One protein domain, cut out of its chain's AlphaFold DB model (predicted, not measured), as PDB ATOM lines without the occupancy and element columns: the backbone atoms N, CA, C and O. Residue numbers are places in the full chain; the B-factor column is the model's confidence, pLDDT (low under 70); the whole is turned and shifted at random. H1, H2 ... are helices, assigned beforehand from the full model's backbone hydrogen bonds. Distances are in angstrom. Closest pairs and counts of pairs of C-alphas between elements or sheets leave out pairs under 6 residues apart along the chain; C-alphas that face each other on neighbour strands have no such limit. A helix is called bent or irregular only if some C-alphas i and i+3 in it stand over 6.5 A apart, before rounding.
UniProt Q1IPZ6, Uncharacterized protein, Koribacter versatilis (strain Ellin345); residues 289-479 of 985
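Overview. This is residues 289 to 479 of the 985 residues of an uncharacterized protein of Koribacter versatilis (strain Ellin345) (UniProt Q1IPZ6). Two clusters of crossed helices sit end to end along the longest axis: in one, H5, H2 and H12 cross each other, with H4 packed on H12 and H3 near H2; in the other, H6, H7 and H9 pack on H11, with the pair H8 and H10 at the far end. The clusters join where H11 turns a corner into H12 and where the beginning of H2 meets H6, while H1 lies at one side and a long loop, residues 426 to 440, runs between H10 and H11. The printed part has 191 residues with twelve named helices, H1 to H12 in order along the chain, and no named strand; the class is all helix. The whole is compact, with a radius of gyration of the C-alphas of 18.8 A and spans of 58 by 39 by 30 A.

Arrangement. H1, residues 289 to 295, touches no helix; it is close but not clearly touching to H6, residues 366 to 374, where the C-alphas of Glu 290 and Lys 374 are the closest, 7.6 A apart. H2, residues 300 to 312, touches H6 with residues 300 to 301 alone, the closest C-alphas being those of Ala 300 and Asp 373 at 5.9 A. H2 touches H5, residues 344 to 362, at a steep tilt of 52 degrees, opposite ways, with C-alphas 308 and 358 the closest at 5.7 A. H3, residues 316 to 322, is close but not clearly touching to H2, with C-alphas 310 and 319 the closest at 7.0 A. H4, residues 325 to 334, touches H12, residues 459 to 475, at a steep tilt of 45 degrees; the closest C-alphas, 330 and 471, are 7.3 A apart. H12 also touches H5, about perpendicular at 75 degrees, with C-alphas 464 and 357 the closest at 5.6 A, and H2 at 74 degrees, with C-alphas 468 and 300 at 5.8 A. H6 touches H11, residues 441 to 457, at a steep tilt of 44 degrees, the same way; the closest C-alphas are those of Ala 368 and Ala 452, 4.6 A apart. H7, residues 380 to 388, touches H11 at a shallow tilt of 20 degrees, opposite ways, with C-alphas 380 and 456 the closest at 6.1 A. H8, residues 396 to 402, touches H10, residues 420 to 425, at 36 degrees, a tilt only just steep, with C-alphas 396 and 424 the closest at 5.2 A. H9, residues 409 to 415, touches H6, with C-alphas 415 and 367 the closest at 5.5 A, and only just touches H11, with 3 pairs of C-alphas within 8 A, the closest being 415 and 448 at 6.5 A. H11 and H12 touch only at the corner by their link, C-alphas 455 and 461 being the closest at 5.6 A. H5 is apart from H7, H8, H9, H10 and H11. Every O i to N i+4 pair is within hydrogen-bond range in H1 and in H3 to H11; in H2 8 of 9 are, and in H12 11 of 13.

Along the chain. H1 begins at C-alpha 289, (-40.548, 21.956, -56.483). H2 measures 19.3 A from first to last C-alpha, H4 14.2 A, H5 26.3 A, H6 12.2 A, H11 24.1 A and H12 24.4 A. H5 begins at C-alpha 344, (-39.720, 59.569, -46.586). H12 ends at C-alpha 475, (-43.929, 34.005, -54.852), and is irregular: C-alphas 460 and 463 are 7.5 A apart.

Size, cuts and confidence. The two C-alphas farthest apart, those of Leu 341 and Lys 397, are 58.0 A apart. The printed part has no cut. The link from H10 to H11, 15 residues, is long. The mean pLDDT of the printed part is 74.6, and 62 residues are under 70, among them residues 289 to 306 and 311 to 326.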
ATOM      1  N   LYS A 289     -40.222  20.596 -56.925       60.72
ATOM      2  CA  LYS A 289     -40.548  21.956 -56.483       60.72
ATOM      3  C   LYS A 289     -39.336  22.735 -56.006       60.72
ATOM      4  O   LYS A 289     -39.154  23.885 -56.393       60.72
ATOM      5  N   GLU A 290     -38.500  22.120 -55.174       57.22
ATOM      6  CA  GLU A 290     -37.264  22.747 -54.695       57.22
ATOM      7  C   GLU A 290     -36.285  22.967 -55.855       57.22
ATOM      8  O   GLU A 290     -35.653  24.020 -55.946       57.22
ATOM      9  N   PHE A 291     -36.224  22.012 -56.788       56.06
ATOM     10  CA  PHE A 291     -35.433  22.129 -58.010       56.06
ATOM     11  C   PHE A 291     -35.888  23.312 -58.875       56.06
ATOM     12  O   PHE A 291     -35.070  24.150 -59.256       56.06
ATOM     13  N   LEU A 292     -37.194  23.451 -59.122       56.31
ATOM     14  CA  LEU A 292     -37.735  24.593 -59.864       56.31
ATOM     15  C   LEU A 292     -37.624  25.915 -59.090       56.31
ATOM     16  O   LEU A 292     -37.413  26.958 -59.700       56.31
ATOM     17  N   GLY A 293     -37.726  25.890 -57.760       55.91
ATOM     18  CA  GLY A 293     -37.600  27.071 -56.899       55.91
ATOM     19  C   GLY A 293     -36.201  27.667 -56.901       55.91
ATOM     20  O   GLY A 293     -36.048  28.890 -56.928       55.91
ATOM     21  N   ALA A 294     -35.187  26.804 -56.922       54.16
ATOM     22  CA  ALA A 294     -33.806  27.209 -57.139       54.16
ATOM     23  C   ALA A 294     -33.599  27.737 -58.568       54.16
ATOM     24  O   ALA A 294     -33.019  28.807 -58.740       54.16
ATOM     25  N   LEU A 295     -34.139  27.043 -59.577       51.09
ATOM     26  CA  LEU A 295     -34.003  27.412 -60.992       51.09
ATOM     27  C   LEU A 295     -34.670  28.755 -61.341       51.09
ATOM     28  O   LEU A 295     -34.187  29.477 -62.206       51.09
ATOM     29  N   LEU A 296     -35.778  29.101 -60.681       51.75
ATOM     30  CA  LEU A 296     -36.535  30.336 -60.913       51.75
ATOM     31  C   LEU A 296     -36.145  31.485 -59.966       51.75
ATOM     32  O   LEU A 296     -36.803  32.524 -59.977       51.75
ATOM     33  N   GLY A 297     -35.112  31.310 -59.132       52.34
ATOM     34  CA  GLY A 297     -34.631  32.359 -58.226       52.34
ATOM     35  C   GLY A 297     -35.617  32.732 -57.111       52.34
ATOM     36  O   GLY A 297     -35.585  33.849 -56.596       52.34
ATOM     37  N   THR A 298     -36.522  31.820 -56.733       56.53
ATOM     38  CA  THR A 298     -37.513  32.042 -55.664       56.53
ATOM     39  C   THR A 298     -37.057  31.515 -54.298       56.53
ATOM     40  O   THR A 298     -37.836  31.540 -53.345       56.53
ATOM     41  N   ASN A 299     -35.814  31.035 -54.189       61.09
ATOM     42  CA  ASN A 299     -35.219  30.520 -52.952       61.09
ATOM     43  C   ASN A 299     -34.796  31.647 -51.984       61.09
ATOM     44  O   ASN A 299     -34.594  32.794 -52.394       61.09
ATOM     45  N   ALA A 300     -34.658  31.347 -50.689       62.25
ATOM     46  CA  ALA A 300     -34.412  32.360 -49.654       62.25
ATOM     47  C   ALA A 300     -33.125  33.167 -49.885       62.25
ATOM     48  O   ALA A 300     -33.096  34.365 -49.613       62.25
ATOM     49  N   LYS A 301     -32.082  32.534 -50.432       62.00
ATOM     50  CA  LYS A 301     -30.809  33.193 -50.754       62.00
ATOM     51  C   LYS A 301     -30.993  34.323 -51.771       62.00
ATOM     52  O   LYS A 301     -30.517  35.429 -51.545       62.00
ATOM     53  N   SER A 302     -31.764  34.083 -52.833       59.84
ATOM     54  CA  SER A 302     -32.061  35.099 -53.855       59.84
ATOM     55  C   SER A 302     -32.788  36.315 -53.264       59.84
ATOM     56  O   SER A 302     -32.508  37.456 -53.623       59.84
ATOM     57  N   TRP A 303     -33.676  36.081 -52.295       66.25
ATOM     58  CA  TRP A 303     -34.416  37.129 -51.584       66.25
ATOM     59  C   TRP A 303     -33.572  37.971 -50.630       66.25
ATOM     60  O   TRP A 303     -33.906  39.133 -50.383       66.25
ATOM     61  N   LEU A 304     -32.510  37.386 -50.078       68.12
ATOM     62  CA  LEU A 304     -31.578  38.062 -49.178       68.12
ATOM     63  C   LEU A 304     -30.539  38.859 -49.974       68.12
ATOM     64  O   LEU A 304     -30.303  40.018 -49.651       68.12
ATOM     65  N   ASN A 305     -30.046  38.314 -51.091       63.56
ATOM     66  CA  ASN A 305     -29.205  39.055 -52.038       63.56
ATOM     67  C   ASN A 305     -29.940  40.276 -52.615       63.56
ATOM     68  O   ASN A 305     -29.379  41.359 -52.747       63.56
ATOM     69  N   TRP A 306     -31.234  40.135 -52.915       67.88
ATOM     70  CA  TRP A 306     -32.052  41.268 -53.349       67.88
ATOM     71  C   TRP A 306     -32.204  42.344 -52.261       67.88
ATOM     72  O   TRP A 306     -32.210  43.534 -52.580       67.88
ATOM     73  N   ALA A 307     -32.282  41.952 -50.985       71.88
ATOM     74  CA  ALA A 307     -32.304  42.898 -49.872       71.88
ATOM     75  C   ALA A 307     -31.007  43.728 -49.802       71.88
ATOM     76  O   ALA A 307     -31.076  44.931 -49.567       71.88
ATOM     77  N   ASP A 308     -29.848  43.124 -50.082       69.06
ATOM     78  CA  ASP A 308     -28.552  43.822 -50.134       69.06
ATOM     79  C   ASP A 308     -28.534  44.901 -51.229       69.06
ATOM     80  O   ASP A 308     -28.262  46.073 -50.977       69.06
ATOM     81  N   LYS A 309     -29.032  44.563 -52.422       65.88
ATOM     82  CA  LYS A 309     -29.123  45.503 -53.555       65.88
ATOM     83  C   LYS A 309     -30.069  46.686 -53.324       65.88
ATOM     84  O   LYS A 309     -29.904  47.744 -53.940       65.88
ATOM     85  N   ILE A 310     -31.071  46.543 -52.453       70.94
ATOM     86  CA  ILE A 310     -31.923  47.671 -52.038       70.94
ATOM     87  C   ILE A 310     -31.097  48.704 -51.251       70.94
ATOM     88  O   ILE A 310     -31.383  49.898 -51.349       70.94
ATOM     89  N   LEU A 311     -30.073  48.276 -50.505       69.38
ATOM     90  CA  LEU A 311     -29.209  49.159 -49.713       69.38
ATOM     91  C   LEU A 311     -28.155  49.874 -50.556       69.38
ATOM     92  O   LEU A 311     -27.840  51.026 -50.256       69.38
ATOM     93  N   ASP A 312     -27.674  49.241 -51.626       64.44
ATOM     94  CA  ASP A 312     -26.721  49.848 -52.569       64.44
ATOM     95  C   ASP A 312     -27.304  51.063 -53.309       64.44
ATOM     96  O   ASP A 312     -26.582  51.947 -53.775       64.44
ATOM     97  N   ASN A 313     -28.633  51.165 -53.366       63.38
ATOM     98  CA  ASN A 313     -29.352  52.297 -53.933       63.38
ATOM     99  C   ASN A 313     -29.742  53.294 -52.826       63.38
ATOM    100  O   ASN A 313     -30.910  53.424 -52.461       63.38
ATOM    101  N   ALA A 314     -28.751  54.023 -52.299       52.16
ATOM    102  CA  ALA A 314     -28.906  54.936 -51.156       52.16
ATOM    103  C   ALA A 314     -29.860  56.132 -51.390       52.16
ATOM    104  O   ALA A 314     -30.251  56.802 -50.431       52.16
ATOM    105  N   ASP A 315     -30.237  56.417 -52.642       64.38
ATOM    106  CA  ASP A 315     -31.202  57.463 -52.987       64.38
ATOM    107  C   ASP A 315     -32.620  56.886 -53.219       64.38
ATOM    108  O   ASP A 315     -32.835  56.141 -54.179       64.38
ATOM    109  N   PRO A 316     -33.619  57.290 -52.408       58.44
ATOM    110  CA  PRO A 316     -35.043  56.993 -52.580       58.44
ATOM    111  C   PRO A 316     -35.602  57.087 -54.002       58.44
ATOM    112  O   PRO A 316     -36.438  56.269 -54.394       58.44
ATOM    113  N   ASN A 317     -35.188  58.101 -54.766       63.72
ATOM    114  CA  ASN A 317     -35.712  58.325 -56.113       63.72
ATOM    115  C   ASN A 317     -35.084  57.364 -57.121       63.72
ATOM    116  O   ASN A 317     -35.772  56.877 -58.015       63.72
ATOM    117  N   THR A 318     -33.801  57.060 -56.943       65.94
ATOM    118  CA  THR A 318     -33.086  56.044 -57.714       65.94
ATOM    119  C   THR A 318     -33.673  54.664 -57.443       65.94
ATOM    120  O   THR A 318     -34.079  53.995 -58.385       65.94
ATOM    121  N   LEU A 319     -33.875  54.291 -56.173       66.25
ATOM    122  CA  LEU A 319     -34.525  53.030 -55.805       66.25
ATOM    123  C   LEU A 319     -35.906  52.894 -56.472       66.25
ATOM    124  O   LEU A 319     -36.204  51.868 -57.070       66.25
ATOM    125  N   LYS A 320     -36.725  53.952 -56.465       63.50
ATOM    126  CA  LYS A 320     -38.041  53.951 -57.124       63.50
ATOM    127  C   LYS A 320     -37.986  53.742 -58.642       63.50
ATOM    128  O   LYS A 320     -38.936  53.209 -59.198       63.50
ATOM    129  N   ASN A 321     -36.904  54.145 -59.300       63.53
ATOM    130  CA  ASN A 321     -36.723  53.960 -60.741       63.53
ATOM    131  C   ASN A 321     -36.041  52.626 -61.097       63.53
ATOM    132  O   ASN A 321     -36.101  52.211 -62.252       63.53
ATOM    133  N   THR A 322     -35.403  51.967 -60.126       61.78
ATOM    134  CA  THR A 322     -34.671  50.701 -60.308       61.78
ATOM    135  C   THR A 322     -35.511  49.472 -59.937       61.78
ATOM    136  O   THR A 322     -35.237  48.370 -60.415       61.78
ATOM    137  N   LEU A 323     -36.536  49.640 -59.094       64.31
ATOM    138  CA  LEU A 323     -37.441  48.557 -58.709       64.31
ATOM    139  C   LEU A 323     -38.404  48.218 -59.849       64.31
ATOM    140  O   LEU A 323     -39.035  49.086 -60.446       64.31
ATOM    141  N   ASP A 324     -38.548  46.928 -60.123       62.03
ATOM    142  CA  ASP A 324     -39.565  46.429 -61.036       62.03
ATOM    143  C   ASP A 324     -40.912  46.220 -60.321       62.03
ATOM    144  O   ASP A 324     -41.017  46.260 -59.093       62.03
ATOM    145  N   THR A 325     -41.951  45.897 -61.087       65.31
ATOM    146  CA  THR A 325     -43.299  45.677 -60.552       65.31
ATOM    147  C   THR A 325     -43.371  44.562 -59.497       65.31
ATOM    148  O   THR A 325     -44.178  44.670 -58.573       65.31
ATOM    149  N   LEU A 326     -42.545  43.506 -59.564       63.03
ATOM    150  CA  LEU A 326     -42.525  42.485 -58.505       63.03
ATOM    151  C   LEU A 326     -41.928  43.011 -57.207       63.03
ATOM    152  O   LEU A 326     -42.500  42.803 -56.133       63.03
ATOM    153  N   SER A 327     -40.801  43.708 -57.315       71.19
ATOM    154  CA  SER A 327     -40.139  44.364 -56.195       71.19
ATOM    155  C   SER A 327     -41.077  45.350 -55.496       71.19
ATOM    156  O   SER A 327     -41.253  45.296 -54.278       71.19
ATOM    157  N   GLU A 328     -41.774  46.194 -56.262       73.94
ATOM    158  CA  GLU A 328     -42.765  47.130 -55.728       73.94
ATOM    159  C   GLU A 328     -43.903  46.414 -54.992       73.94
ATOM    160  O   GLU A 328     -44.335  46.869 -53.930       73.94
ATOM    161  N   GLN A 329     -44.389  45.282 -55.512       73.44
ATOM    162  CA  GLN A 329     -45.453  44.503 -54.872       73.44
ATOM    163  C   GLN A 329     -44.997  43.856 -53.564       73.44
ATOM    164  O   GLN A 329     -45.735  43.910 -52.574       73.44
ATOM    165  N   PHE A 330     -43.793  43.278 -53.535       80.25
ATOM    166  CA  PHE A 330     -43.219  42.731 -52.310       80.25
ATOM    167  C   PHE A 330     -43.077  43.829 -51.249       80.25
ATOM    168  O   PHE A 330     -43.584  43.680 -50.134       80.25
ATOM    169  N   LEU A 331     -42.464  44.965 -51.597       82.81
ATOM    170  CA  LEU A 331     -42.254  46.074 -50.660       82.81
ATOM    171  C   LEU A 331     -43.575  46.710 -50.226       82.81
ATOM    172  O   LEU A 331     -43.726  47.104 -49.069       82.81
ATOM    173  N   SER A 332     -44.570  46.744 -51.113       82.06
ATOM    174  CA  SER A 332     -45.896  47.250 -50.768       82.06
ATOM    175  C   SER A 332     -46.609  46.361 -49.750       82.06
ATOM    176  O   SER A 332     -47.354  46.838 -48.892       82.06
ATOM    177  N   LYS A 333     -46.378  45.046 -49.817       83.50
ATOM    178  CA  LYS A 333     -46.876  44.095 -48.819       83.50
ATOM    179  C   LYS A 333     -46.109  44.195 -47.511       83.50
ATOM    180  O   LYS A 333     -46.748  44.196 -46.465       83.50
ATOM    181  N   TRP A 334     -44.789  44.364 -47.581       85.44
ATOM    182  CA  TRP A 334     -43.934  44.526 -46.405       85.44
ATOM    183  C   TRP A 334     -44.319  45.764 -45.589       85.44
ATOM    184  O   TRP A 334     -44.469  45.706 -44.375       85.44
ATOM    185  N   THR A 335     -44.547  46.883 -46.275       87.06
ATOM    186  CA  THR A 335     -44.897  48.172 -45.657       87.06
ATOM    187  C   THR A 335     -46.402  48.357 -45.429       87.06
ATOM    188  O   THR A 335     -46.819  49.340 -44.817       87.06
ATOM    189  N   ASN A 336     -47.229  47.425 -45.920       86.56
ATOM    190  CA  ASN A 336     -48.693  47.513 -45.946       86.56
ATOM    191  C   ASN A 336     -49.228  48.818 -46.586       86.56
ATOM    192  O   ASN A 336     -50.289  49.326 -46.214       86.56
ATOM    193  N   LYS A 337     -48.485  49.377 -47.546       84.81
ATOM    194  CA  LYS A 337     -48.801  50.599 -48.300       84.81
ATOM    195  C   LYS A 337     -48.263  50.470 -49.716       84.81
ATOM    196  O   LYS A 337     -47.265  49.805 -49.922       84.81
ATOM    197  N   ALA A 338     -48.895  51.105 -50.699       80.69
ATOM    198  CA  ALA A 338     -48.324  51.116 -52.044       80.69
ATOM    199  C   ALA A 338     -46.959  51.825 -52.026       80.69
ATOM    200  O   ALA A 338     -46.832  52.888 -51.415       80.69
ATOM    201  N   PHE A 339     -45.953  51.247 -52.686       74.25
ATOM    202  CA  PHE A 339     -44.575  51.744 -52.651       74.25
ATOM    203  C   PHE A 339     -44.468  53.218 -53.084       74.25
ATOM    204  O   PHE A 339     -43.790  54.024 -52.453       74.25
ATOM    205  N   ASN A 340     -45.241  53.615 -54.097       74.94
ATOM    206  CA  ASN A 340     -45.329  54.993 -54.584       74.94
ATOM    207  C   ASN A 340     -46.008  55.987 -53.615       74.94
ATOM    208  O   ASN A 340     -45.963  57.188 -53.883       74.94
ATOM    209  N   LEU A 341     -46.625  55.507 -52.530       80.69
ATOM    210  CA  LEU A 341     -47.303  56.295 -51.490       80.69
ATOM    211  C   LEU A 341     -46.535  56.329 -50.158       80.69
ATOM    212  O   LEU A 341     -47.041  56.897 -49.188       80.69
ATOM    213  N   LEU A 342     -45.349  55.718 -50.082       80.19
ATOM    214  CA  LEU A 342     -44.520  55.760 -48.881       80.19
ATOM    215  C   LEU A 342     -44.007  57.182 -48.634       80.19
ATOM    216  O   LEU A 342     -43.461  57.831 -49.525       80.19
ATOM    217  N   SER A 343     -44.167  57.669 -47.404       83.06
ATOM    218  CA  SER A 343     -43.482  58.885 -46.965       83.06
ATOM    219  C   SER A 343     -41.981  58.630 -46.795       83.06
ATOM    220  O   SER A 343     -41.553  57.496 -46.589       83.06
ATOM    221  N   GLN A 344     -41.168  59.691 -46.799       79.44
ATOM    222  CA  GLN A 344     -39.720  59.569 -46.586       79.44
ATOM    223  C   GLN A 344     -39.374  58.853 -45.267       79.44
ATOM    224  O   GLN A 344     -38.430  58.072 -45.208       79.44
ATOM    225  N   THR A 345     -40.156  59.084 -44.211       83.75
ATOM    226  CA  THR A 345     -39.980  58.421 -42.912       83.75
ATOM    227  C   THR A 345     -40.241  56.918 -42.995       83.75
ATOM    228  O   THR A 345     -39.506  56.133 -42.404       83.75
ATOM    229  N   GLU A 346     -41.269  56.505 -43.735       83.19
ATOM    230  CA  GLU A 346     -41.629  55.093 -43.910       83.19
ATOM    231  C   GLU A 346     -40.648  54.369 -44.826       83.19
ATOM    232  O   GLU A 346     -40.302  53.220 -44.570       83.19
ATOM    233  N   LEU A 347     -40.143  55.061 -45.847       81.69
ATOM    234  CA  LEU A 347     -39.076  54.550 -46.693       81.69
ATOM    235  C   LEU A 347     -37.775  54.359 -45.903       81.69
ATOM    236  O   LEU A 347     -37.145  53.314 -46.013       81.69
ATOM    237  N   ASN A 348     -37.404  55.312 -45.044       81.88
ATOM    238  CA  ASN A 348     -36.238  55.167 -44.167       81.88
ATOM    239  C   ASN A 348     -36.415  54.016 -43.160       81.88
ATOM    240  O   ASN A 348     -35.443  53.346 -42.824       81.88
ATOM    241  N   ALA A 349     -37.640  53.772 -42.685       85.69
ATOM    242  CA  ALA A 349     -37.941  52.626 -41.829       85.69
ATOM    243  C   ALA A 349     -37.790  51.297 -42.589       85.69
ATOM    244  O   ALA A 349     -37.150  50.385 -42.076       85.69
ATOM    245  N   LEU A 350     -38.294  51.219 -43.828       85.50
ATOM    246  CA  LEU A 350     -38.087  50.074 -44.718       85.50
ATOM    247  C   LEU A 350     -36.591  49.815 -44.949       85.50
ATOM    248  O   LEU A 350     -36.139  48.695 -44.743       85.50
ATOM    249  N   LEU A 351     -35.818  50.841 -45.316       83.50
ATOM    250  CA  LEU A 351     -34.368  50.722 -45.506       83.50
ATOM    251  C   LEU A 351     -33.658  50.293 -44.217       83.50
ATOM    252  O   LEU A 351     -32.743  49.481 -44.263       83.50
ATOM    253  N   GLY A 352     -34.105  50.782 -43.058       85.31
ATOM    254  CA  GLY A 352     -33.594  50.355 -41.758       85.31
ATOM    255  C   GLY A 352     -33.875  48.881 -41.448       85.31
ATOM    256  O   GLY A 352     -33.028  48.214 -40.859       85.31
ATOM    257  N   ASP A 353     -35.031  48.357 -41.852       86.69
ATOM    258  CA  ASP A 353     -35.360  46.936 -41.703       86.69
ATOM    259  C   ASP A 353     -34.567  46.067 -42.682       86.69
ATOM    260  O   ASP A 353     -34.004  45.054 -42.270       86.69
ATOM    261  N   VAL A 354     -34.442  46.492 -43.943       83.88
ATOM    262  CA  VAL A 354     -33.596  45.839 -44.955       83.88
ATOM    263  C   VAL A 354     -32.136  45.807 -44.496       83.88
ATOM    264  O   VAL A 354     -31.494  44.765 -44.562       83.88
ATOM    265  N   HIS A 355     -31.627  46.902 -43.927       82.75
ATOM    266  CA  HIS A 355     -30.266  46.970 -43.398       82.75
ATOM    267  C   HIS A 355     -30.036  45.969 -42.268       82.75
ATOM    268  O   HIS A 355     -29.020  45.280 -42.252       82.75
ATOM    269  N   LYS A 356     -30.999  45.828 -41.350       83.81
ATOM    270  CA  LYS A 356     -30.932  44.807 -40.293       83.81
ATOM    271  C   LYS A 356     -30.981  43.395 -40.863       83.81
ATOM    272  O   LYS A 356     -30.267  42.538 -40.360       83.81
ATOM    273  N   ILE A 357     -31.803  43.149 -41.886       82.88
ATOM    274  CA  ILE A 357     -31.897  41.848 -42.566       82.88
ATOM    275  C   ILE A 357     -30.552  41.489 -43.197       82.88
ATOM    276  O   ILE A 357     -30.043  40.405 -42.938       82.88
ATOM    277  N   VAL A 358     -29.950  42.409 -43.946       80.31
ATOM    278  CA  VAL A 358     -28.666  42.210 -44.632       80.31
ATOM    279  C   VAL A 358     -27.517  42.060 -43.643       80.31
ATOM    280  O   VAL A 358     -26.722  41.138 -43.764       80.31
ATOM    281  N   GLN A 359     -27.444  42.901 -42.609       80.88
ATOM    282  CA  GLN A 359     -26.442  42.737 -41.553       80.88
ATOM    283  C   GLN A 359     -26.598  41.401 -40.829       80.88
ATOM    284  O   GLN A 359     -25.614  40.747 -40.502       80.88
ATOM    285  N   SER A 360     -27.834  40.991 -40.561       78.38
ATOM    286  CA  SER A 360     -28.124  39.715 -39.921       78.38
ATOM    287  C   SER A 360     -27.788  38.532 -40.839       78.38
ATOM    288  O   SER A 360     -27.315  37.516 -40.349       78.38
ATOM    289  N   TYR A 361     -27.954  38.692 -42.155       73.56
ATOM    290  CA  TYR A 361     -27.625  37.714 -43.192       73.56
ATOM    291  C   TYR A 361     -26.116  37.556 -43.424       73.56
ATOM    292  O   TYR A 361     -25.614  36.440 -43.393       73.56
ATOM    293  N   ASN A 362     -25.382  38.661 -43.581       76.06
ATOM    294  CA  ASN A 362     -23.940  38.662 -43.866       76.06
ATOM    295  C   ASN A 362     -23.091  38.074 -42.727       76.06
ATOM    296  O   ASN A 362     -21.921  37.765 -42.925       76.06
ATOM    297  N   ASN A 363     -23.675  37.930 -41.535       77.88
ATOM    298  CA  ASN A 363     -23.038  37.307 -40.378       77.88
ATOM    299  C   ASN A 363     -23.332  35.797 -40.254       77.88
ATOM    300  O   ASN A 363     -22.879  35.191 -39.288       77.88
ATOM    301  N   LEU A 364     -24.085  35.197 -41.183       75.75
ATOM    302  CA  LEU A 364     -24.448  33.776 -41.170       75.75
ATOM    303  C   LEU A 364     -23.691  32.990 -42.246       75.75
ATOM    304  O   LEU A 364     -23.473  33.477 -43.356       75.75
ATOM    305  N   ASP A 365     -23.347  31.734 -41.952       77.56
ATOM    306  CA  ASP A 365     -22.770  30.830 -42.951       77.56
ATOM    307  C   ASP A 365     -23.806  30.458 -44.038       77.56
ATOM    308  O   ASP A 365     -24.967  30.139 -43.759       77.56
ATOM    309  N   THR A 366     -23.380  30.459 -45.306       67.19
ATOM    310  CA  THR A 366     -24.241  30.149 -46.463       67.19
ATOM    311  C   THR A 366     -24.868  28.751 -46.380       67.19
ATOM    312  O   THR A 366     -26.008  28.566 -46.803       67.19
ATOM    313  N   THR A 367     -24.172  27.768 -45.805       69.44
ATOM    314  CA  THR A 367     -24.706  26.409 -45.617       69.44
ATOM    315  C   THR A 367     -25.825  26.363 -44.579       69.44
ATOM    316  O   THR A 367     -26.795  25.631 -44.765       69.44
ATOM    317  N   ALA A 368     -25.763  27.196 -43.536       74.88
ATOM    318  CA  ALA A 368     -26.839  27.325 -42.556       74.88
ATOM    319  C   ALA A 368     -28.101  27.944 -43.180       74.88
ATOM    320  O   ALA A 368     -29.215  27.482 -42.922       74.88
ATOM    321  N   ILE A 369     -27.930  28.938 -44.055       70.88
ATOM    322  CA  ILE A 369     -29.024  29.550 -44.825       70.88
ATOM    323  C   ILE A 369     -29.656  28.534 -45.784       70.88
ATOM    324  O   ILE A 369     -30.883  28.432 -45.834       70.88
ATOM    325  N   ASN A 370     -28.843  27.773 -46.522       68.69
ATOM    326  CA  ASN A 370     -29.330  26.746 -47.446       68.69
ATOM    327  C   ASN A 370     -30.116  25.660 -46.704       68.69
ATOM    328  O   ASN A 370     -31.219  25.305 -47.116       68.69
ATOM    329  N   LEU A 371     -29.587  25.188 -45.570       75.81
ATOM    330  CA  LEU A 371     -30.267  24.225 -44.713       75.81
ATOM    331  C   LEU A 371     -31.608  24.773 -44.206       75.81
ATOM    332  O   LEU A 371     -32.626  24.083 -44.276       75.81
ATOM    333  N   PHE A 372     -31.616  26.011 -43.708       76.25
ATOM    334  CA  PHE A 372     -32.830  26.669 -43.234       76.25
ATOM    335  C   PHE A 372     -33.877  26.796 -44.343       76.25
ATOM    336  O   PHE A 372     -35.050  26.540 -44.090       76.25
ATOM    337  N   ASP A 373     -33.475  27.150 -45.565       70.00
ATOM    338  CA  ASP A 373     -34.393  27.285 -46.695       70.00
ATOM    339  C   ASP A 373     -34.971  25.937 -47.143       70.00
ATOM    340  O   ASP A 373     -36.189  25.815 -47.304       70.00
ATOM    341  N   LYS A 374     -34.102  24.924 -47.271       69.94
ATOM    342  CA  LYS A 374     -34.443  23.552 -47.676       69.94
ATOM    343  C   LYS A 374     -35.430  22.899 -46.716       69.94
ATOM    344  O   LYS A 374     -36.364  22.229 -47.139       69.94
ATOM    345  N   TYR A 375     -35.254  23.124 -45.417       72.88
ATOM    346  CA  TYR A 375     -36.095  22.529 -44.380       72.88
ATOM    347  C   TYR A 375     -37.108  23.500 -43.769       72.88
ATOM    348  O   TYR A 375     -37.758  23.169 -42.777       72.88
ATOM    349  N   PHE A 376     -37.294  24.673 -44.376       71.25
ATOM    350  CA  PHE A 376     -38.219  25.696 -43.893       71.25
ATOM    351  C   PHE A 376     -39.647  25.150 -43.733       71.25
ATOM    352  O   PHE A 376     -40.291  25.353 -42.702       71.25
ATOM    353  N   ASP A 377     -40.116  24.396 -44.733       67.62
ATOM    354  CA  ASP A 377     -41.484  23.866 -44.791       67.62
ATOM    355  C   ASP A 377     -41.700  22.656 -43.866       67.62
ATOM    356  O   ASP A 377     -42.837  22.316 -43.536       67.62
ATOM    357  N   MET A 378     -40.618  22.045 -43.366       71.44
ATOM    358  CA  MET A 378     -40.681  21.020 -42.314       71.44
ATOM    359  C   MET A 378     -41.179  21.608 -40.981       71.44
ATOM    360  O   MET A 378     -41.664  20.886 -40.108       71.44
ATOM    361  N   GLY A 379     -41.080  22.931 -40.831       69.44
ATOM    362  CA  GLY A 379     -41.441  23.668 -39.632       69.44
ATOM    363  C   GLY A 379     -40.294  23.765 -38.626       69.44
ATOM    364  O   GLY A 379     -39.403  22.919 -38.545       69.44
ATOM    365  N   ALA A 380     -40.346  24.813 -37.801       72.94
ATOM    366  CA  ALA A 380     -39.287  25.143 -36.847       72.94
ATOM    367  C   ALA A 380     -39.012  24.028 -35.819       72.94
ATOM    368  O   ALA A 380     -37.863  23.812 -35.438       72.94
ATOM    369  N   VAL A 381     -40.048  23.310 -35.367       75.88
ATOM    370  CA  VAL A 381     -39.932  22.312 -34.288       75.88
ATOM    371  C   VAL A 381     -39.223  21.026 -34.750       75.88
ATOM    372  O   VAL A 381     -38.267  20.627 -34.083       75.88
ATOM    373  N   PRO A 382     -39.606  20.375 -35.869       81.12
ATOM    374  CA  PRO A 382     -38.882  19.200 -36.360       81.12
ATOM    375  C   PRO A 382     -37.422  19.489 -36.727       81.12
ATOM    376  O   PRO A 382     -36.543  18.721 -36.337       81.12
ATOM    377  N   LEU A 383     -37.153  20.614 -37.400       80.69
ATOM    378  CA  LEU A 383     -35.793  20.997 -37.792       80.69
ATOM    379  C   LEU A 383     -34.912  21.306 -36.575       80.69
ATOM    380  O   LEU A 383     -33.781  20.829 -36.502       80.69
ATOM    381  N   THR A 384     -35.453  22.013 -35.575       86.69
ATOM    382  CA  THR A 384     -34.771  22.234 -34.288       86.69
ATOM    383  C   THR A 384     -34.372  20.911 -33.645       86.69
ATOM    384  O   THR A 384     -33.217  20.736 -33.278       86.69
ATOM    385  N   ASN A 385     -35.298  19.953 -33.546       85.31
ATOM    386  CA  ASN A 385     -35.019  18.667 -32.907       85.31
ATOM    387  C   ASN A 385     -33.898  17.891 -33.611       85.31
ATOM    388  O   ASN A 385     -33.122  17.209 -32.944       85.31
ATOM    389  N   LEU A 386     -33.808  17.976 -34.941       86.81
ATOM    390  CA  LEU A 386     -32.747  17.325 -35.709       86.81
ATOM    391  C   LEU A 386     -31.402  18.048 -35.561       86.81
ATOM    392  O   LEU A 386     -30.388  17.389 -35.345       86.81
ATOM    393  N   LEU A 387     -31.391  19.382 -35.592       88.81
ATOM    394  CA  LEU A 387     -30.184  20.185 -35.377       88.81
ATOM    395  C   LEU A 387     -29.631  20.043 -33.954       88.81
ATOM    396  O   LEU A 387     -28.424  19.912 -33.778       88.81
ATOM    397  N   THR A 388     -30.490  19.953 -32.937       88.50
ATOM    398  CA  THR A 388     -30.067  19.704 -31.550       88.50
ATOM    399  C   THR A 388     -29.405  18.330 -31.380       88.50
ATOM    400  O   THR A 388     -28.566  18.164 -30.502       88.50
ATOM    401  N   LYS A 389     -29.690  17.333 -32.236       87.62
ATOM    402  CA  LYS A 389     -28.951  16.049 -32.222       87.62
ATOM    403  C   LYS A 389     -27.504  16.173 -32.717       87.62
ATOM    404  O   LYS A 389     -26.720  15.251 -32.468       87.62
ATOM    405  N   LEU A 390     -27.206  17.237 -33.462       89.06
ATOM    406  CA  LEU A 390     -25.900  17.570 -34.041       89.06
ATOM    407  C   LEU A 390     -25.201  18.701 -33.275       89.06
ATOM    408  O   LEU A 390     -24.064  19.043 -33.580       89.06
ATOM    409  N   GLN A 391     -25.883  19.275 -32.289       83.69
ATOM    410  CA  GLN A 391     -25.338  20.248 -31.362       83.69
ATOM    411  C   GLN A 391     -24.399  19.543 -30.368       83.69
ATOM    412  O   GLN A 391     -24.630  18.396 -29.986       83.69
ATOM    413  N   ASP A 392     -23.334  20.236 -29.963       76.69
ATOM    414  CA  ASP A 392     -22.370  19.794 -28.945       76.69
ATOM    415  C   ASP A 392     -21.527  18.556 -29.306       76.69
ATOM    416  O   ASP A 392     -21.069  17.825 -28.423       76.69
ATOM    417  N   LEU A 393     -21.258  18.321 -30.595       87.94
ATOM    418  CA  LEU A 393     -20.261  17.322 -30.989       87.94
ATOM    419  C   LEU A 393     -18.883  17.732 -30.449       87.94
ATOM    420  O   LEU A 393     -18.416  18.850 -30.686       87.94
ATOM    421  N   THR A 394     -18.228  16.823 -29.723       87.94
ATOM    422  CA  THR A 394     -16.932  17.080 -29.068       87.94
ATOM    423  C   THR A 394     -15.740  16.604 -29.892       87.94
ATOM    424  O   THR A 394     -14.602  16.990 -29.627       87.94
ATOM    425  N   SER A 395     -15.996  15.791 -30.917       87.69
ATOM    426  CA  SER A 395     -14.996  15.269 -31.841       87.69
ATOM    427  C   SER A 395     -15.591  14.995 -33.228       87.69
ATOM    428  O   SER A 395     -16.786  14.741 -33.368       87.69
ATOM    429  N   LEU A 396     -14.744  14.957 -34.266       81.94
ATOM    430  CA  LEU A 396     -15.144  14.495 -35.607       81.94
ATOM    431  C   LEU A 396     -15.582  13.017 -35.616       81.94
ATOM    432  O   LEU A 396     -16.358  12.600 -36.469       81.94
ATOM    433  N   LYS A 397     -15.151  12.234 -34.620       80.88
ATOM    434  CA  LYS A 397     -15.618  10.860 -34.403       80.88
ATOM    435  C   LYS A 397     -17.074  10.807 -33.925       80.88
ATOM    436  O   LYS A 397     -17.795   9.865 -34.242       80.88
ATOM    437  N   ASP A 398     -17.527  11.825 -33.194       85.94
ATOM    438  CA  ASP A 398     -18.941  11.941 -32.829       85.94
ATOM    439  C   ASP A 398     -19.789  12.230 -34.077       85.94
ATOM    440  O   ASP A 398     -20.878  11.677 -34.209       85.94
ATOM    441  N   LEU A 399     -19.268  13.025 -35.022       80.69
ATOM    442  CA  LEU A 399     -19.899  13.259 -36.327       80.69
ATOM    443  C   LEU A 399     -19.987  11.963 -37.153       80.69
ATOM    444  O   LEU A 399     -21.052  11.652 -37.681       80.69
ATOM    445  N   GLU A 400     -18.912  11.170 -37.195       78.25
ATOM    446  CA  GLU A 400     -18.888   9.841 -37.830       78.25
ATOM    447  C   GLU A 400     -19.977   8.918 -37.258       78.25
ATOM    448  O   GLU A 400     -20.737   8.303 -38.004       78.25
ATOM    449  N   ALA A 401     -20.128   8.875 -35.931       78.75
ATOM    450  CA  ALA A 401     -21.160   8.067 -35.285       78.75
ATOM    451  C   ALA A 401     -22.591   8.505 -35.661       78.75
ATOM    452  O   ALA A 401     -23.503   7.675 -35.700       78.75
ATOM    453  N   LYS A 402     -22.806   9.794 -35.965       84.00
ATOM    454  CA  LYS A 402     -24.112  10.327 -36.389       84.00
ATOM    455  C   LYS A 402     -24.472   9.990 -37.832       84.00
ATOM    456  O   LYS A 402     -25.660   9.970 -38.137       84.00
ATOM    457  N   LEU A 403     -23.507   9.627 -38.679       74.31
ATOM    458  CA  LEU A 403     -23.785   9.147 -40.041       74.31
ATOM    459  C   LEU A 403     -24.542   7.806 -40.072       74.31
ATOM    460  O   LEU A 403     -25.033   7.405 -41.118       74.31
ATOM    461  N   SER A 404     -24.678   7.125 -38.926       70.19
ATOM    462  CA  SER A 404     -25.522   5.928 -38.787       70.19
ATOM    463  C   SER A 404     -27.007   6.236 -38.519       70.19
ATOM    464  O   SER A 404     -27.828   5.320 -38.553       70.19
ATOM    465  N   ASP A 405     -27.379   7.489 -38.215       75.75
ATOM    466  CA  ASP A 405     -28.776   7.915 -38.036       75.75
ATOM    467  C   ASP A 405     -29.299   8.562 -39.330       75.75
ATOM    468  O   ASP A 405     -29.072   9.745 -39.593       75.75
ATOM    469  N   ASN A 406     -30.067   7.795 -40.112       72.25
ATOM    470  CA  ASN A 406     -30.648   8.232 -41.390       72.25
ATOM    471  C   ASN A 406     -31.477   9.528 -41.296       72.25
ATOM    472  O   ASN A 406     -31.680  10.188 -42.310       72.25
ATOM    473  N   SER A 407     -31.967   9.911 -40.108       75.94
ATOM    474  CA  SER A 407     -32.752  11.142 -39.938       75.94
ATOM    475  C   SER A 407     -31.913  12.422 -39.940       75.94
ATOM    476  O   SER A 407     -32.459  13.491 -40.203       75.94
ATOM    477  N   VAL A 408     -30.610  12.335 -39.653       81.62
ATOM    478  CA  VAL A 408     -29.707  13.499 -39.587       81.62
ATOM    479  C   VAL A 408     -28.681  13.533 -40.714       81.62
ATOM    480  O   VAL A 408     -28.105  14.591 -40.950       81.62
ATOM    481  N   VAL A 409     -28.482  12.428 -41.441       74.56
ATOM    482  CA  VAL A 409     -27.555  12.356 -42.585       74.56
ATOM    483  C   VAL A 409     -27.794  13.478 -43.608       74.56
ATOM    484  O   VAL A 409     -26.832  14.192 -43.888       74.56
ATOM    485  N   PRO A 410     -29.032  13.755 -44.069       73.94
ATOM    486  CA  PRO A 410     -29.265  14.830 -45.040       73.94
ATOM    487  C   PRO A 410     -28.884  16.228 -44.526       73.94
ATOM    488  O   PRO A 410     -28.502  17.106 -45.296       73.94
ATOM    489  N   ILE A 411     -28.977  16.438 -43.208       81.75
ATOM    490  CA  ILE A 411     -28.620  17.700 -42.549       81.75
ATOM    491  C   ILE A 411     -27.100  17.812 -42.411       81.75
ATOM    492  O   ILE A 411     -26.536  18.873 -42.662       81.75
ATOM    493  N   ILE A 412     -26.433  16.717 -42.039       81.56
ATOM    494  CA  ILE A 412     -24.970  16.641 -41.966       81.56
ATOM    495  C   ILE A 412     -24.355  16.903 -43.346       81.56
ATOM    496  O   ILE A 412     -23.394  17.662 -43.447       81.56
ATOM    497  N   GLU A 413     -24.907  16.314 -44.406       71.94
ATOM    498  CA  GLU A 413     -24.445  16.530 -45.780       71.94
ATOM    499  C   GLU A 413     -24.564  18.001 -46.186       71.94
ATOM    500  O   GLU A 413     -23.589  18.583 -46.649       71.94
ATOM    501  N   GLU A 414     -25.701  18.651 -45.934       74.50
ATOM    502  CA  GLU A 414     -25.878  20.069 -46.270       74.50
ATOM    503  C   GLU A 414     -24.904  20.976 -45.488       74.50
ATOM    504  O   GLU A 414     -24.232  21.831 -46.065       74.50
ATOM    505  N   LEU A 415     -24.743  20.742 -44.179       80.31
ATOM    506  CA  LEU A 415     -23.830  21.510 -43.317       80.31
ATOM    507  C   LEU A 415     -22.349  21.314 -43.669       80.31
ATOM    508  O   LEU A 415     -21.512  22.150 -43.324       80.31
ATOM    509  N   THR A 416     -22.008  20.226 -44.357       73.06
ATOM    510  CA  THR A 416     -20.639  19.921 -44.801       73.06
ATOM    511  C   THR A 416     -20.388  20.302 -46.259       73.06
ATOM    512  O   THR A 416     -19.269  20.140 -46.743       73.06
ATOM    513  N   GLY A 417     -21.381  20.869 -46.955       62.66
ATOM    514  CA  GLY A 417     -21.274  21.196 -48.380       62.66
ATOM    515  C   GLY A 417     -21.278  19.958 -49.283       62.66
ATOM    516  O   GLY A 417     -20.655  19.966 -50.339       62.66
ATOM    517  N   GLY A 418     -21.936  18.882 -48.850       58.97
ATOM    518  CA  GLY A 418     -22.086  17.624 -49.583       58.97
ATOM    519  C   GLY A 418     -20.988  16.588 -49.326       58.97
ATOM    520  O   GLY A 418     -21.111  15.458 -49.798       58.97
ATOM    521  N   ASP A 419     -19.945  16.925 -48.560       60.06
ATOM    522  CA  ASP A 419     -18.811  16.029 -48.306       60.06
ATOM    523  C   ASP A 419     -18.497  15.847 -46.809       60.06
ATOM    524  O   ASP A 419     -17.465  16.299 -46.305       60.06
ATOM    525  N   PRO A 420     -19.355  15.133 -46.062       66.38
ATOM    526  CA  PRO A 420     -19.114  14.883 -44.645       66.38
ATOM    527  C   PRO A 420     -17.863  14.037 -44.380       66.38
ATOM    528  O   PRO A 420     -17.338  14.051 -43.266       66.38
ATOM    529  N   LEU A 421     -17.352  13.327 -45.390       52.66
ATOM    530  CA  LEU A 421     -16.169  12.483 -45.262       52.66
ATOM    531  C   LEU A 421     -14.894  13.321 -45.225       52.66
ATOM    532  O   LEU A 421     -14.096  13.142 -44.306       52.66
ATOM    533  N   SER A 422     -14.727  14.284 -46.135       59.31
ATOM    534  CA  SER A 422     -13.583  15.204 -46.074       59.31
ATOM    535  C   SER A 422     -13.550  15.990 -44.762       59.31
ATOM    536  O   SER A 422     -12.474  16.254 -44.222       59.31
ATOM    537  N   TRP A 423     -14.722  16.307 -44.199       74.62
ATOM    538  CA  TRP A 423     -14.843  16.940 -42.882       74.62
ATOM    539  C   TRP A 423     -14.344  16.049 -41.750       74.62
ATOM    540  O   TRP A 423     -13.541  16.499 -40.934       74.62
ATOM    541  N   ILE A 424     -14.777  14.785 -41.707       72.19
ATOM    542  CA  ILE A 424     -14.333  13.816 -40.693       72.19
ATOM    543  C   ILE A 424     -12.826  13.550 -40.806       72.19
ATOM    544  O   ILE A 424     -12.151  13.368 -39.792       72.19
ATOM    545  N   LEU A 425     -12.289  13.566 -42.027       57.88
ATOM    546  CA  LEU A 425     -10.884  13.284 -42.317       57.88
ATOM    547  C   LEU A 425      -9.950  14.490 -42.146       57.88
ATOM    548  O   LEU A 425      -8.735  14.318 -42.234       57.88
ATOM    549  N   GLY A 426     -10.467  15.695 -41.883       68.94
ATOM    550  CA  GLY A 426      -9.610  16.874 -41.732       68.94
ATOM    551  C   GLY A 426      -9.078  17.444 -43.052       68.94
ATOM    552  O   GLY A 426      -8.182  18.281 -43.019       68.94
ATOM    553  N   THR A 427      -9.582  16.988 -44.204       56.94
ATOM    554  CA  THR A 427      -9.004  17.259 -45.536       56.94
ATOM    555  C   THR A 427      -9.750  18.329 -46.327       56.94
ATOM    556  O   THR A 427      -9.404  18.596 -47.477       56.94
ATOM    557  N   VAL A 428     -10.774  18.952 -45.741       68.19
ATOM    558  CA  VAL A 428     -11.507  20.042 -46.394       68.19
ATOM    559  C   VAL A 428     -10.589  21.250 -46.554       68.19
ATOM    560  O   VAL A 428     -10.051  21.762 -45.572       68.19
ATOM    561  N   GLY A 429     -10.459  21.748 -47.783       65.94
ATOM    562  CA  GLY A 429      -9.706  22.961 -48.110       65.94
ATOM    563  C   GLY A 429     -10.416  24.253 -47.697       65.94
ATOM    564  O   GLY A 429     -10.562  25.155 -48.517       65.94
ATOM    565  N   LEU A 430     -10.902  24.350 -46.456       70.94
ATOM    566  CA  LEU A 430     -11.487  25.595 -45.956       70.94
ATOM    567  C   LEU A 430     -10.383  26.593 -45.634       70.94
ATOM    568  O   LEU A 430      -9.404  26.254 -44.969       70.94
ATOM    569  N   SER A 431     -10.582  27.835 -46.062       74.12
ATOM    570  CA  SER A 431      -9.714  28.954 -45.713       74.12
ATOM    571  C   SER A 431     -10.513  30.043 -45.003       74.12
ATOM    572  O   SER A 431     -11.695  30.230 -45.289       74.12
ATOM    573  N   ASP A 432      -9.885  30.742 -44.060       72.88
ATOM    574  CA  ASP A 432     -10.457  31.943 -43.455       72.88
ATOM    575  C   ASP A 432     -10.501  33.107 -44.469       72.88
ATOM    576  O   ASP A 432      -9.999  33.003 -45.591       72.88
ATOM    577  N   ALA A 433     -11.078  34.245 -44.075       64.25
ATOM    578  CA  ALA A 433     -11.170  35.435 -44.930       64.25
ATOM    579  C   ALA A 433      -9.804  36.004 -45.379       64.25
ATOM    580  O   ALA A 433      -9.750  36.826 -46.290       64.25
ATOM    581  N   ASN A 434      -8.702  35.575 -44.754       68.44
ATOM    582  CA  ASN A 434      -7.336  35.962 -45.101       68.44
ATOM    583  C   ASN A 434      -6.614  34.881 -45.932       68.44
ATOM    584  O   ASN A 434      -5.423  35.024 -46.204       68.44
ATOM    585  N   GLY A 435      -7.306  33.804 -46.320       66.62
ATOM    586  CA  GLY A 435      -6.743  32.693 -47.084       66.62
ATOM    587  C   GLY A 435      -5.953  31.679 -46.249       66.62
ATOM    588  O   GLY A 435      -5.254  30.848 -46.826       66.62
ATOM    589  N   ASN A 436      -6.026  31.718 -44.911       73.44
ATOM    590  CA  ASN A 436      -5.339  30.739 -44.065       73.44
ATOM    591  C   ASN A 436      -6.169  29.455 -43.923       73.44
ATOM    592  O   ASN A 436      -7.366  29.554 -43.653       73.44
ATOM    593  N   PRO A 437      -5.555  28.260 -43.984       74.50
ATOM    594  CA  PRO A 437      -6.268  27.001 -43.795       74.50
ATOM    595  C   PRO A 437      -6.935  26.918 -42.418       74.50
ATOM    596  O   PRO A 437      -6.289  27.114 -41.384       74.50
ATOM    597  N   ILE A 438      -8.220  26.570 -42.389       78.25
ATOM    598  CA  ILE A 438      -8.955  26.353 -41.144       78.25
ATOM    599  C   ILE A 438      -8.673  24.936 -40.644       78.25
ATOM    600  O   ILE A 438      -9.135  23.952 -41.210       78.25
ATOM    601  N   THR A 439      -7.934  24.826 -39.541       77.69
ATOM    602  CA  THR A 439      -7.526  23.531 -38.967       77.69
ATOM    603  C   THR A 439      -8.543  22.938 -37.989       77.69
ATOM    604  O   THR A 439      -8.519  21.738 -37.725       77.69
ATOM    605  N   ASN A 440      -9.456  23.750 -37.449       85.88
ATOM    606  CA  ASN A 440     -10.470  23.305 -36.492       85.88
ATOM    607  C   ASN A 440     -11.834  23.104 -37.168       85.88
ATOM    608  O   ASN A 440     -12.776  23.861 -36.932       85.88
ATOM    609  N   LEU A 441     -11.936  22.074 -38.014       85.25
ATOM    610  CA  LEU A 441     -13.161  21.778 -38.767       85.25
ATOM    611  C   LEU A 441     -14.367  21.524 -37.857       85.25
ATOM    612  O   LEU A 441     -15.459  21.990 -38.151       85.25
ATOM    613  N   LEU A 442     -14.187  20.863 -36.711       86.81
ATOM    614  CA  LEU A 442     -15.291  20.633 -35.776       86.81
ATOM    615  C   LEU A 442     -15.916  21.947 -35.283       86.81
ATOM    616  O   LEU A 442     -17.137  22.045 -35.185       86.81
ATOM    617  N   ALA A 443     -15.097  22.964 -34.997       86.38
ATOM    618  CA  ALA A 443     -15.607  24.271 -34.592       86.38
ATOM    619  C   ALA A 443     -16.418  24.938 -35.709       86.38
ATOM    620  O   ALA A 443     -17.460  25.518 -35.420       86.38
ATOM    621  N   VAL A 444     -15.996  24.803 -36.971       86.62
ATOM    622  CA  VAL A 444     -16.770  25.311 -38.116       86.62
ATOM    623  C   VAL A 444     -18.097  24.564 -38.245       86.62
ATOM    624  O   VAL A 444     -19.134  25.193 -38.415       86.62
ATOM    625  N   PHE A 445     -18.093  23.236 -38.100       88.81
ATOM    626  CA  PHE A 445     -19.308  22.423 -38.200       88.81
ATOM    627  C   PHE A 445     -20.302  22.817 -37.107       88.81
ATOM    628  O   PHE A 445     -21.461  23.115 -37.387       88.81
ATOM    629  N   ASN A 446     -19.824  22.891 -35.862       89.12
ATOM    630  CA  ASN A 446     -20.631  23.319 -34.729       89.12
ATOM    631  C   ASN A 446     -21.133  24.758 -34.913       89.12
ATOM    632  O   ASN A 446     -22.288  25.020 -34.598       89.12
ATOM    633  N   SER A 447     -20.321  25.668 -35.469       86.69
ATOM    634  CA  SER A 447     -20.757  27.031 -35.806       86.69
ATOM    635  C   SER A 447     -21.909  27.013 -36.804       86.69
ATOM    636  O   SER A 447     -22.921  27.650 -36.559       86.69
ATOM    637  N   ARG A 448     -21.825  26.212 -37.871       88.75
ATOM    638  CA  ARG A 448     -22.898  26.094 -38.874       88.75
ATOM    639  C   ARG A 448     -24.189  25.521 -38.293       88.75
ATOM    640  O   ARG A 448     -25.274  25.996 -38.618       88.75
ATOM    641  N   VAL A 449     -24.084  24.532 -37.400       90.38
ATOM    642  CA  VAL A 449     -25.235  24.014 -36.638       90.38
ATOM    643  C   VAL A 449     -25.846  25.121 -35.772       90.38
ATOM    644  O   VAL A 449     -27.068  25.257 -35.736       90.38
ATOM    645  N   GLN A 450     -25.017  25.919 -35.089       88.56
ATOM    646  CA  GLN A 450     -25.484  27.038 -34.267       88.56
ATOM    647  C   GLN A 450     -26.124  28.150 -35.100       88.56
ATOM    648  O   GLN A 450     -27.178  28.638 -34.711       88.56
ATOM    649  N   ASP A 451     -25.555  28.499 -36.250       86.75
ATOM    650  CA  ASP A 451     -26.100  29.507 -37.165       86.75
ATOM    651  C   ASP A 451     -27.452  29.060 -37.742       86.75
ATOM    652  O   ASP A 451     -28.393  29.845 -37.863       86.75
ATOM    653  N   ALA A 452     -27.600  27.766 -38.044       86.62
ATOM    654  CA  ALA A 452     -28.881  27.210 -38.469       86.62
ATOM    655  C   ALA A 452     -29.917  27.225 -37.330       86.62
ATOM    656  O   ALA A 452     -31.088  27.534 -37.557       86.62
ATOM    657  N   LEU A 453     -29.504  26.923 -36.094       86.50
ATOM    658  CA  LEU A 453     -30.371  27.004 -34.915       86.50
ATOM    659  C   LEU A 453     -30.765  28.449 -34.587       86.50
ATOM    660  O   LEU A 453     -31.934  28.697 -34.282       86.50
ATOM    661  N   SER A 454     -29.841  29.408 -34.678       85.12
ATOM    662  CA  SER A 454     -30.105  30.824 -34.405       85.12
ATOM    663  C   SER A 454     -31.100  31.394 -35.415       85.12
ATOM    664  O   SER A 454     -32.071  32.040 -35.012       85.12
ATOM    665  N   LEU A 455     -30.968  31.050 -36.700       82.62
ATOM    666  CA  LEU A 455     -31.936  31.388 -37.748       82.62
ATOM    667  C   LEU A 455     -33.366  30.945 -37.414       82.62
ATOM    668  O   LEU A 455     -34.327  31.630 -37.778       82.62
ATOM    669  N   ILE A 456     -33.527  29.835 -36.692       83.81
ATOM    670  CA  ILE A 456     -34.832  29.292 -36.300       83.81
ATOM    671  C   ILE A 456     -35.329  29.908 -34.985       83.81
ATOM    672  O   ILE A 456     -36.518  30.208 -34.866       83.81
ATOM    673  N   GLN A 457     -34.444  30.076 -34.001       83.31
ATOM    674  CA  GLN A 457     -34.818  30.315 -32.603       83.31
ATOM    675  C   GLN A 457     -34.602  31.751 -32.123       83.31
ATOM    676  O   GLN A 457     -35.344  32.213 -31.258       83.31
ATOM    677  N   ASP A 458     -33.594  32.455 -32.636       82.94
ATOM    678  CA  ASP A 458     -33.227  33.772 -32.118       82.94
ATOM    679  C   ASP A 458     -34.176  34.846 -32.658       82.94
ATOM    680  O   ASP A 458     -34.464  34.915 -33.858       82.94
ATOM    681  N   ASN A 459     -34.641  35.724 -31.773       78.31
ATOM    682  CA  ASN A 459     -35.437  36.898 -32.124       78.31
ATOM    683  C   ASN A 459     -34.642  37.882 -33.001       78.31
ATOM    684  O   ASN A 459     -35.241  38.639 -33.762       78.31
ATOM    685  N   ALA A 460     -33.303  37.857 -32.952       73.94
ATOM    686  CA  ALA A 460     -32.451  38.663 -33.829       73.94
ATOM    687  C   ALA A 460     -32.716  38.396 -35.324       73.94
ATOM    688  O   ALA A 460     -32.642  39.316 -36.138       73.94
ATOM    689  N   HIS A 461     -33.117  37.169 -35.672       80.94
ATOM    690  CA  HIS A 461     -33.425  36.754 -37.042       80.94
ATOM    691  C   HIS A 461     -34.932  36.799 -37.372       80.94
ATOM    692  O   HIS A 461     -35.343  36.351 -38.444       80.94
ATOM    693  N   ASP A 462     -35.781  37.380 -36.509       83.38
ATOM    694  CA  ASP A 462     -37.229  37.511 -36.756       83.38
ATOM    695  C   ASP A 462     -37.542  38.224 -38.074       83.38
ATOM    696  O   ASP A 462     -38.492  37.866 -38.773       83.38
ATOM    697  N   LEU A 463     -36.758  39.252 -38.411       82.50
ATOM    698  CA  LEU A 463     -36.937  40.005 -39.651       82.50
ATOM    699  C   LEU A 463     -36.589  39.155 -40.876       82.50
ATOM    700  O   LEU A 463     -37.358  39.171 -41.832       82.50
ATOM    701  N   ILE A 464     -35.516  38.357 -40.820       81.00
ATOM    702  CA  ILE A 464     -35.152  37.397 -41.876       81.00
ATOM    703  C   ILE A 464     -36.274  36.373 -42.061       81.00
ATOM    704  O   ILE A 464     -36.752  36.171 -43.178       81.00
ATOM    705  N   ARG A 465     -36.768  35.777 -40.966       83.31
ATOM    706  CA  ARG A 465     -37.872  34.809 -41.023       83.31
ATOM    707  C   ARG A 465     -39.126  35.421 -41.632       83.31
ATOM    708  O   ARG A 465     -39.739  34.805 -42.502       83.31
ATOM    709  N   LYS A 466     -39.505  36.636 -41.222       85.44
ATOM    710  CA  LYS A 466     -40.656  37.360 -41.791       85.44
ATOM    711  C   LYS A 466     -40.457  37.674 -43.272       85.44
ATOM    712  O   LYS A 466     -41.396  37.490 -44.042       85.44
ATOM    713  N   TRP A 467     -39.260  38.104 -43.667       82.88
ATOM    714  CA  TRP A 467     -38.913  38.426 -45.053       82.88
ATOM    715  C   TRP A 467     -39.042  37.200 -45.959       82.88
ATOM    716  O   TRP A 467     -39.786  37.237 -46.938       82.88
ATOM    717  N   ILE A 468     -38.426  36.080 -45.567       76.31
ATOM    718  CA  ILE A 468     -38.498  34.799 -46.287       76.31
ATOM    719  C   ILE A 468     -39.932  34.254 -46.303       76.31
ATOM    720  O   ILE A 468     -40.415  33.821 -47.346       76.31
ATOM    721  N   THR A 469     -40.656  34.322 -45.179       82.19
ATOM    722  CA  THR A 469     -42.064  33.879 -45.107       82.19
ATOM    723  C   THR A 469     -42.938  34.671 -46.076       82.19
ATOM    724  O   THR A 469     -43.769  34.101 -46.783       82.19
ATOM    725  N   GLN A 470     -42.756  35.992 -46.133       82.50
ATOM    726  CA  GLN A 470     -43.509  36.844 -47.043       82.50
ATOM    727  C   GLN A 470     -43.144  36.565 -48.503       82.50
ATOM    728  O   GLN A 470     -44.039  36.484 -49.344       82.50
ATOM    729  N   ALA A 471     -41.859  36.368 -48.794       74.69
ATOM    730  CA  ALA A 471     -41.369  35.985 -50.112       74.69
ATOM    731  C   ALA A 471     -42.003  34.670 -50.586       74.69
ATOM    732  O   ALA A 471     -42.661  34.648 -51.626       74.69
ATOM    733  N   LYS A 472     -41.922  33.604 -49.779       72.44
ATOM    734  CA  LYS A 472     -42.548  32.305 -50.079       72.44
ATOM    735  C   LYS A 472     -44.074  32.400 -50.183       72.44
ATOM    736  O   LYS A 472     -44.673  31.762 -51.039       72.44
ATOM    737  N   SER A 473     -44.725  33.239 -49.376       75.19
ATOM    738  CA  SER A 473     -46.182  33.438 -49.445       75.19
ATOM    739  C   SER A 473     -46.641  34.163 -50.715       75.19
ATOM    740  O   SER A 473     -47.730  33.888 -51.228       75.19
ATOM    741  N   LEU A 474     -45.850  35.115 -51.209       69.88
ATOM    742  CA  LEU A 474     -46.191  35.902 -52.394       69.88
ATOM    743  C   LEU A 474     -45.759  35.219 -53.695       69.88
ATOM    744  O   LEU A 474     -46.478  35.330 -54.688       69.88
ATOM    745  N   PHE A 475     -44.633  34.505 -53.668       66.69
ATOM    746  CA  PHE A 475     -43.929  34.005 -54.852       66.69
ATOM    747  C   PHE A 475     -43.627  32.505 -54.808       66.69
ATOM    748  O   PHE A 475     -42.901  32.003 -55.661       66.69
ATOM    749  N   GLY A 476     -44.175  31.778 -53.835       64.56
ATOM    750  CA  GLY A 476     -44.071  30.326 -53.788       64.56
ATOM    751  C   GLY A 476     -44.645  29.693 -55.055       64.56
ATOM    752  O   GLY A 476     -45.743  30.047 -55.499       64.56
ATOM    753  N   ILE A 477     -43.898  28.741 -55.616       61.69
ATOM    754  CA  ILE A 477     -44.238  28.051 -56.866       61.69
ATOM    755  C   ILE A 477     -45.623  27.406 -56.794       61.69
ATOM    756  O   ILE A 477     -46.365  27.485 -57.765       61.69
ATOM    757  N   ASP A 478     -46.025  26.871 -55.641       60.62
ATOM    758  CA  ASP A 478     -47.335  26.232 -55.465       60.62
ATOM    759  C   ASP A 478     -48.502  27.183 -55.771       60.62
ATOM    760  O   ASP A 478     -49.354  26.892 -56.612       60.62
ATOM    761  N   GLY A 479     -48.510  28.366 -55.150       66.50
ATOM    762  CA  GLY A 479     -49.564  29.357 -55.363       66.50
ATOM    763  C   GLY A 479     -49.512  30.000 -56.751       66.50
ATOM    764  O   GLY A 479     -50.520  30.535 -57.220       66.50
TER     765      GLY A 479